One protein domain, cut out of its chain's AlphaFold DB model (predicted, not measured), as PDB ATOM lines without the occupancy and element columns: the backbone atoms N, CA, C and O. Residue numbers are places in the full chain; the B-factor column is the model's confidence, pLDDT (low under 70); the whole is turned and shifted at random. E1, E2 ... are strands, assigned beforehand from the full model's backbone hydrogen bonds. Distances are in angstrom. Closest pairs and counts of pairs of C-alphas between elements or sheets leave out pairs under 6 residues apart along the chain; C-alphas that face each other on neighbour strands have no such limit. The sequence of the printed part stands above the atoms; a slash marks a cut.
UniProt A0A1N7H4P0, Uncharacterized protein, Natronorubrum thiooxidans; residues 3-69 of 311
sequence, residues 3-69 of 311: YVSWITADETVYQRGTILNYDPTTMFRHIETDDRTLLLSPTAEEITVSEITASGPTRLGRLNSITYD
ATOM      1  N   TYR A   3     164.815 258.718 221.981       87.69
ATOM      2  CA  TYR A   3     165.337 258.216 220.720       87.69
ATOM      3  C   TYR A   3     166.252 257.040 221.025       87.69
ATOM      4  O   TYR A   3     167.217 257.170 221.773       87.69
ATOM      5  N   VAL A   4     165.957 255.887 220.461       89.81
ATOM      6  CA  VAL A   4     166.751 254.677 220.605       89.81
ATOM      7  C   VAL A   4     167.300 254.302 219.237       89.81
ATOM      8  O   VAL A   4     166.585 254.369 218.242       89.81
ATOM      9  N   SER A   5     168.577 253.935 219.178       93.12
ATOM     10  CA  SER A   5     169.190 253.391 217.975       93.12
ATOM     11  C   SER A   5     169.897 252.078 218.257       93.12
ATOM     12  O   SER A   5     170.482 251.888 219.326       93.12
ATOM     13  N   TRP A   6     169.842 251.156 217.303       95.00
ATOM     14  CA  TRP A   6     170.471 249.842 217.412       95.00
ATOM     15  C   TRP A   6     171.056 249.394 216.082       95.00
ATOM     16  O   TRP A   6     170.599 249.802 215.018       95.00
ATOM     17  N   ILE A   7     172.091 248.568 216.164       92.19
ATOM     18  CA  ILE A   7     172.785 247.993 215.017       92.19
ATOM     19  C   ILE A   7     172.170 246.624 214.726       92.19
ATOM     20  O   ILE A   7     172.106 245.762 215.612       92.19
ATOM     21  N   THR A   8     171.708 246.450 213.492       92.44
ATOM     22  CA  THR A   8     171.363 245.157 212.891       92.44
ATOM     23  C   THR A   8     172.569 244.637 212.094       92.44
ATOM     24  O   THR A   8     173.644 245.233 212.128       92.44
ATOM     25  N   ALA A   9     172.431 243.511 211.391       85.31
ATOM     26  CA  ALA A   9     173.505 243.011 210.527       85.31
ATOM     27  C   ALA A   9     173.846 243.980 209.378       85.31
ATOM     28  O   ALA A   9     174.994 244.023 208.941       85.31
ATOM     29  N   ASP A  10     172.863 244.764 208.931       85.38
ATOM     30  CA  ASP A  10     172.935 245.504 207.673       85.38
ATOM     31  C   ASP A  10     172.988 247.027 207.875       85.38
ATOM     32  O   ASP A  10     173.534 247.740 207.032       85.38
ATOM     33  N   GLU A  11     172.456 247.552 208.989       92.44
ATOM     34  CA  GLU A  11     172.348 249.000 209.211       92.44
ATOM     35  C   GLU A  11     172.178 249.408 210.688       92.44
ATOM     36  O   GLU A  11     172.050 248.583 211.594       92.44
ATOM     37  N   THR A  12     172.170 250.722 210.938       92.69
ATOM     38  CA  THR A  12     171.737 251.298 212.221       92.69
ATOM     39  C   THR A  12     170.311 251.822 212.092       92.69
ATOM     40  O   THR A  12     170.056 252.727 211.302       92.69
ATOM     41  N   VAL A  13     169.404 251.292 212.907       93.56
ATOM     42  CA  VAL A  13     167.991 251.685 212.957       93.56
ATOM     43  C   VAL A  13     167.786 252.729 214.052       93.56
ATOM     44  O   VAL A  13     168.421 252.642 215.103       93.56
ATOM     45  N   TYR A  14     166.896 253.700 213.825       92.38
ATOM     46  CA  TYR A  14     166.561 254.777 214.762       92.38
ATOM     47  C   TYR A  14     165.053 254.823 214.996       92.38
ATOM     48  O   TYR A  14     164.292 254.923 214.040       92.38
ATOM     49  N   GLN A  15     164.630 254.818 216.259       91.62
ATOM     50  CA  GLN A  15     163.220 254.857 216.637       91.62
ATOM     51  C   GLN A  15     162.985 255.854 217.772       91.62
ATOM     52  O   GLN A  15     163.821 256.026 218.661       91.62
ATOM     53  N   ARG A  16     161.822 256.501 217.761       91.06
ATOM     54  CA  ARG A  16     161.347 257.382 218.832       91.06
ATOM     55  C   ARG A  16     160.286 256.645 219.651       91.06
ATOM     56  O   ARG A  16     159.457 255.945 219.085       91.06
ATOM     57  N   GLY A  17     160.311 256.806 220.971       87.44
ATOM     58  CA  GLY A  17     159.355 256.150 221.860       87.44
ATOM     59  C   GLY A  17     159.273 256.731 223.270       87.44
ATOM     60  O   GLY A  17     159.891 257.746 223.598       87.44
ATOM     61  N   THR A  18     158.510 256.076 224.134       83.81
ATOM     62  CA  THR A  18     158.277 256.444 225.534       83.81
ATOM     63  C   THR A  18     158.602 255.259 226.432       83.81
ATOM     64  O   THR A  18     158.182 254.142 226.163       83.81
ATOM     65  N   ILE A  19     159.362 255.485 227.508       82.19
ATOM     66  CA  ILE A  19     159.654 254.416 228.472       82.19
ATOM     67  C   ILE A  19     158.393 254.137 229.284       82.19
ATOM     68  O   ILE A  19     157.950 255.005 230.032       82.19
ATOM     69  N   LEU A  20     157.857 252.928 229.145       76.00
ATOM     70  CA  LEU A  20     156.693 252.459 229.893       76.00
ATOM     71  C   LEU A  20     157.070 251.905 231.264       76.00
ATOM     72  O   LEU A  20     156.324 252.058 232.225       76.00
ATOM     73  N   ASN A  21     158.220 251.238 231.354       74.69
ATOM     74  CA  ASN A  21     158.670 250.607 232.584       74.69
ATOM     75  C   ASN A  21     160.201 250.591 232.655       74.69
ATOM     76  O   ASN A  21     160.875 250.419 231.635       74.69
ATOM     77  N   TYR A  22     160.724 250.765 233.864       72.31
ATOM     78  CA  TYR A  22     162.133 250.644 234.198       72.31
ATOM     79  C   TYR A  22     162.258 249.891 235.518       72.31
ATOM     80  O   TYR A  22     161.817 250.384 236.555       72.31
ATOM     81  N   ASP A  23     162.875 248.715 235.466       63.56
ATOM     82  CA  ASP A  23     163.259 247.981 236.666       63.56
ATOM     83  C   ASP A  23     164.719 248.330 237.007       63.56
ATOM     84  O   ASP A  23     165.626 247.970 236.253       63.56
ATOM     85  N   PRO A  24     164.976 249.043 238.119       52.12
ATOM     86  CA  PRO A  24     166.324 249.450 238.505       52.12
ATOM     87  C   PRO A  24     167.216 248.283 238.947       52.12
ATOM     88  O   PRO A  24     168.432 248.441 238.983       52.12
ATOM     89  N   THR A  25     166.648 247.121 239.276       54.44
ATOM     90  CA  THR A  25     167.402 245.949 239.749       54.44
ATOM     91  C   THR A  25     167.963 245.152 238.578       54.44
ATOM     92  O   THR A  25     169.103 244.699 238.601       54.44
ATOM     93  N   THR A  26     167.155 244.986 237.536       64.56
ATOM     94  CA  THR A  26     167.502 244.207 236.338       64.56
ATOM     95  C   THR A  26     167.958 245.081 235.174       64.56
ATOM     96  O   THR A  26     168.461 244.575 234.174       64.56
ATOM     97  N   MET A  27     167.786 246.400 235.295       66.56
ATOM     98  CA  MET A  27     168.069 247.405 234.273       66.56
ATOM     99  C   MET A  27     167.281 247.196 232.961       66.56
ATOM    100  O   MET A  27     167.605 247.817 231.944       66.56
ATOM    101  N   PHE A  28     166.215 246.378 232.983       77.25
ATOM    102  CA  PHE A  28     165.297 246.209 231.857       77.25
ATOM    103  C   PHE A  28     164.508 247.492 231.592       77.25
ATOM    104  O   PHE A  28     164.058 248.180 232.516       77.25
ATOM    105  N   ARG A  29     164.308 247.805 230.308       82.81
ATOM    106  CA  ARG A  29     163.491 248.952 229.884       82.81
ATOM    107  C   ARG A  29     162.492 248.531 228.824       82.81
ATOM    108  O   ARG A  29     162.885 247.956 227.814       82.81
ATOM    109  N   HIS A  30     161.232 248.896 229.025       87.06
ATOM    110  CA  HIS A  30     160.215 248.831 227.978       87.06
ATOM    111  C   HIS A  30     160.055 250.205 227.343       87.06
ATOM    112  O   HIS A  30     159.828 251.183 228.058       87.06
ATOM    113  N   ILE A  31     160.168 250.281 226.021       87.06
ATOM    114  CA  ILE A  31     159.989 251.503 225.239       87.06
ATOM    115  C   ILE A  31     158.861 251.263 224.243       87.06
ATOM    116  O   ILE A  31     159.010 250.463 223.330       87.06
ATOM    117  N   GLU A  32     157.748 251.963 224.398       87.75
ATOM    118  CA  GLU A  32     156.670 251.982 223.410       87.75
ATOM    119  C   GLU A  32     156.996 252.991 222.314       87.75
ATOM    120  O   GLU A  32     157.311 254.145 222.604       87.75
ATOM    121  N   THR A  33     156.963 252.554 221.067       86.94
ATOM    122  CA  THR A  33     157.152 253.377 219.870       86.94
ATOM    123  C   THR A  33     155.825 253.459 219.120       86.94
ATOM    124  O   THR A  33     154.852 252.816 219.507       86.94
ATOM    125  N   ASP A  34     155.767 254.238 218.040       80.50
ATOM    126  CA  ASP A  34     154.517 254.423 217.285       80.50
ATOM    127  C   ASP A  34     153.979 253.116 216.661       80.50
ATOM    128  O   ASP A  34     152.799 253.014 216.332       80.50
ATOM    129  N   ASP A  35     154.848 252.119 216.482       85.31
ATOM    130  CA  ASP A  35     154.589 250.884 215.745       85.31
ATOM    131  C   ASP A  35     154.805 249.596 216.555       85.31
ATOM    132  O   ASP A  35     154.290 248.550 216.159       85.31
ATOM    133  N   ARG A  36     155.563 249.628 217.659       87.31
ATOM    134  CA  ARG A  36     155.920 248.424 218.428       87.31
ATOM    135  C   ARG A  36     156.324 248.739 219.866       87.31
ATOM    136  O   ARG A  36     156.484 249.886 220.262       87.31
ATOM    137  N   THR A  37     156.526 247.698 220.670       90.31
ATOM    138  CA  THR A  37     157.149 247.835 221.994       90.31
ATOM    139  C   THR A  37     158.522 247.184 221.985       90.31
ATOM    140  O   THR A  37     158.665 246.012 221.646       90.31
ATOM    141  N   LEU A  38     159.538 247.942 222.379       91.19
ATOM    142  CA  LEU A  38     160.915 247.494 222.495       91.19
ATOM    143  C   LEU A  38     161.233 247.112 223.943       91.19
ATOM    144  O   LEU A  38     160.864 247.812 224.883       91.19
ATOM    145  N   LEU A  39     161.980 246.031 224.110       91.69
ATOM    146  CA  LEU A  39     162.614 245.605 225.344       91.69
ATOM    147  C   LEU A  39     164.125 245.794 225.208       91.69
ATOM    148  O   LEU A  39     164.752 245.225 224.312       91.69
ATOM    149  N   LEU A  40     164.701 246.580 226.115       90.12
ATOM    150  CA  LEU A  40     166.143 246.689 226.285       90.12
ATOM    151  C   LEU A  40     166.582 245.763 227.409       90.12
ATOM    152  O   LEU A  40     166.198 245.973 228.562       90.12
ATOM    153  N   SER A  41     167.395 244.775 227.052       89.19
ATOM    154  CA  SER A  41     167.845 243.715 227.945       89.19
ATOM    155  C   SER A  41     169.363 243.721 228.067       89.19
ATOM    156  O   SER A  41     170.043 243.379 227.090       89.19
ATOM    157  N   PRO A  42     169.917 244.107 229.229       82.06
ATOM    158  CA  PRO A  42     171.345 244.000 229.462       82.06
ATOM    159  C   PRO A  42     171.755 242.528 229.534       82.06
ATOM    160  O   PRO A  42     171.072 241.687 230.119       82.06
ATOM    161  N   THR A  43     172.882 242.226 228.910       78.88
ATOM    162  CA  THR A  43     173.593 240.952 229.001       78.88
ATOM    163  C   THR A  43     174.966 241.208 229.621       78.88
ATOM    164  O   THR A  43     175.288 242.344 229.964       78.88
ATOM    165  N   ALA A  44     175.786 240.167 229.772       75.38
ATOM    166  CA  ALA A  44     177.136 240.316 230.314       75.38
ATOM    167  C   ALA A  44     178.044 241.227 229.460       75.38
ATOM    168  O   ALA A  44     178.977 241.814 229.997       75.38
ATOM    169  N   GLU A  45     177.775 241.352 228.154       76.12
ATOM    170  CA  GLU A  45     178.666 242.046 227.210       76.12
ATOM    171  C   GLU A  45     178.009 243.252 226.517       76.12
ATOM    172  O   GLU A  45     178.691 244.209 226.158       76.12
ATOM    173  N   GLU A  46     176.685 243.239 226.327       85.75
ATOM    174  CA  GLU A  46     175.969 244.280 225.580       85.75
ATOM    175  C   GLU A  46     174.528 244.500 226.064       85.75
ATOM    176  O   GLU A  46     173.962 243.682 226.788       85.75
ATOM    177  N   ILE A  47     173.889 245.580 225.603       86.69
ATOM    178  CA  ILE A  47     172.438 245.759 225.744       86.69
ATOM    179  C   ILE A  47     171.776 245.309 224.443       86.69
ATOM    180  O   ILE A  47     172.024 245.872 223.376       86.69
ATOM    181  N   THR A  48     170.919 244.297 224.527       91.81
ATOM    182  CA  THR A  48     170.147 243.795 223.385       91.81
ATOM    183  C   THR A  48     168.840 244.566 223.240       91.81
ATOM    184  O   THR A  48     168.187 244.885 224.233       91.81
ATOM    185  N   VAL A  49     168.454 244.866 221.997       92.56
ATOM    186  CA  VAL A  49     167.146 245.445 221.661       92.56
ATOM    187  C   VAL A  49     166.279 244.342 221.077       92.56
ATOM    188  O   VAL A  49     166.676 243.691 220.109       92.56
ATOM    189  N   SER A  50     165.110 244.120 221.668       94.25
ATOM    190  CA  SER A  50     164.135 243.127 221.210       94.25
ATOM    191  C   SER A  50     162.760 243.756 221.047       94.25
ATOM    192  O   SER A  50     162.417 244.675 221.775       94.25
ATOM    193  N   GLU A  51     161.958 243.256 220.121       93.44
ATOM    194  CA  GLU A  51     160.542 243.592 220.003       93.44
ATOM    195  C   GLU A  51     159.714 242.648 220.874       93.44
ATOM    196  O   GLU A  51     159.910 241.435 220.833       93.44
ATOM    197  N   ILE A  52     158.784 243.182 221.661       87.25
ATOM    198  CA  ILE A  52     157.824 242.373 222.410       87.25
ATOM    199  C   ILE A  52     156.642 242.064 221.493       87.25
ATOM    200  O   ILE A  52     155.860 242.948 221.150       87.25
ATOM    201  N   THR A  53     156.494 240.790 221.139       83.75
ATOM    202  CA  THR A  53     155.349 240.278 220.378       83.75
ATOM    203  C   THR A  53     154.470 239.392 221.263       83.75
ATOM    204  O   THR A  53     154.862 239.004 222.364       83.75
ATOM    205  N   ALA A  54     153.295 238.997 220.766       78.69
ATOM    206  CA  ALA A  54     152.418 238.048 221.463       78.69
ATOM    207  C   ALA A  54     153.085 236.682 221.739       78.69
ATOM    208  O   ALA A  54     152.712 235.992 222.684       78.69
ATOM    209  N   SER A  55     154.080 236.297 220.933       81.81
ATOM    210  CA  SER A  55     154.874 235.072 221.099       81.81
ATOM    211  C   SER A  55     156.091 235.226 222.018       81.81
ATOM    212  O   SER A  55     156.775 234.240 222.283       81.81
ATOM    213  N   GLY A  56     156.369 236.439 222.505       78.81
ATOM    214  CA  GLY A  56     157.531 236.759 223.330       78.81
ATOM    215  C   GLY A  56     158.523 237.716 222.651       78.81
ATOM    216  O   GLY A  56     158.221 238.282 221.596       78.81
ATOM    217  N   PRO A  57     159.699 237.938 223.269       88.06
ATOM    218  CA  PRO A  57     160.700 238.871 222.760       88.06
ATOM    219  C   PRO A  57     161.417 238.330 221.515       88.06
ATOM    220  O   PRO A  57     161.993 237.242 221.545       88.06
ATOM    221  N   THR A  58     161.449 239.113 220.439       91.81
ATOM    222  CA  THR A  58     162.208 238.824 219.215       91.81
ATOM    223  C   THR A  58     163.388 239.782 219.109       91.81
ATOM    224  O   THR A  58     163.200 240.995 219.061       91.81
ATOM    225  N   ARG A  59     164.620 239.262 219.077       92.50
ATOM    226  CA  ARG A  59     165.829 240.098 219.010       92.50
ATOM    227  C   ARG A  59     165.871 240.886 217.699       92.50
ATOM    228  O   ARG A  59     165.795 240.295 216.628       92.50
ATOM    229  N   LEU A  60     166.056 242.201 217.803       92.44
ATOM    230  CA  LEU A  60     166.231 243.109 216.667       92.44
ATOM    231  C   LEU A  60     167.703 243.431 216.414       92.44
ATOM    232  O   LEU A  60     168.121 243.559 215.268       92.44
ATOM    233  N   GLY A  61     168.503 243.561 217.473       93.44
ATOM    234  CA  GLY A  61     169.915 243.896 217.338       93.44
ATOM    235  C   GLY A  61     170.568 244.298 218.651       93.44
ATOM    236  O   GLY A  61     170.060 244.007 219.739       93.44
ATOM    237  N   ARG A  62     171.713 244.968 218.535       92.50
ATOM    238  CA  ARG A  62     172.477 245.496 219.668       92.50
ATOM    239  C   ARG A  62     172.230 246.986 219.819       92.50
ATOM    240  O   ARG A  62     172.352 247.721 218.841       92.50
ATOM    241  N   LEU A  63     171.940 247.443 221.034       91.50
ATOM    242  CA  LEU A  63     171.773 248.863 221.320       91.50
ATOM    243  C   LEU A  63     173.049 249.615 220.928       91.50
ATOM    244  O   LEU A  63     174.143 249.277 221.369       91.50
ATOM    245  N   ASN A  64     172.884 250.636 220.097       90.00
ATOM    246  CA  ASN A  64     173.948 251.560 219.738       90.00
ATOM    247  C   ASN A  64     173.903 252.775 220.664       90.00
ATOM    248  O   ASN A  64     174.884 253.108 221.320       90.00
ATOM    249  N   SER A  65     172.734 253.412 220.775       83.31
ATOM    250  CA  SER A  65     172.537 254.530 221.693       83.31
ATOM    251  C   SER A  65     171.092 254.626 222.170       83.31
ATOM    252  O   SER A  65     170.157 254.232 221.476       83.31
ATOM    253  N   ILE A  66     170.896 255.191 223.358       83.88
ATOM    254  CA  ILE A  66     169.592 255.677 223.804       83.88
ATOM    255  C   ILE A  66     169.752 257.113 224.288       83.88
ATOM    256  O   ILE A  66     170.482 257.407 225.234       83.88
ATOM    257  N   THR A  67     169.058 258.021 223.619       76.62
ATOM    258  CA  THR A  67     169.041 259.445 223.919       76.62
ATOM    259  C   THR A  67     167.657 259.811 224.411       76.62
ATOM    260  O   THR A  67     166.655 259.462 223.809       76.62
ATOM    261  N   TYR A  68     167.564 260.513 225.527       72.88
ATOM    262  CA  TYR A  68     166.279 260.949 226.060       72.88
ATOM    263  C   TYR A  68     165.933 262.272 225.395       72.88
ATOM    264  O   TYR A  68     166.737 263.202 225.463       72.88
ATOM    265  N   ASP A  69     164.770 262.347 224.745       61.41
ATOM    266  CA  ASP A  69     164.303 263.622 224.220       61.41
ATOM    267  C   ASP A  69     163.962 264.523 225.403       61.41
ATOM    268  O   ASP A  69     163.243 264.084 226.308       61.41
TER     269      ASP A  69
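This is residues 3 to 69 of the 311 residues of an uncharacterized protein of Natronorubrum thiooxidans (UniProt A0A1N7H4P0). Six strands, E1 to E6, form a small closed barrel, with hairpin turns sticking out around it. The long strands E2 and E6 bend sharply and each joins two parts of the wall. The printed part has 67 residues and is all strand, with no named helix; E1 to E6 form a meander, each strand the antiparallel neighbour of the one before. It is compact, with a radius of gyration of the C-alphas of 11.1 A and spans of 32 by 29 by 29 A.

E6, residues 56 to 68, is 25.9 A long, ending at C-alpha 68 (166.279, 260.949, 226.060). E2, residues 12 to 22, is 24.0 A. E1 is residues 3 to 7, beginning at C-alpha 3 (165.337, 258.216, 220.720). E3 is residues 29 to 33, E4 37 to 42 and E5 47 to 53.

E6 and E1 close the barrel, antiparallel at 121 degrees, with N 3 and O 67 2.7 A apart. E6 bends by 92 degrees at residue 64 and pairs with E5 over residues 56 to 62, where N 58 and O 51 are 2.8 A apart. E2 bends by 79 degrees at residue 18, between E1 on one side, N 4 to O 15 2.8 A, and E3 on the other, N 18 to O 32 2.7 A. E1 and E4 are apart.

The C-alphas of Asp 10 and Thr 25, the two farthest apart, are 32.6 A apart. The printed part has no cut and no long link. Residues 23 to 27 and 69 have pLDDT under 70.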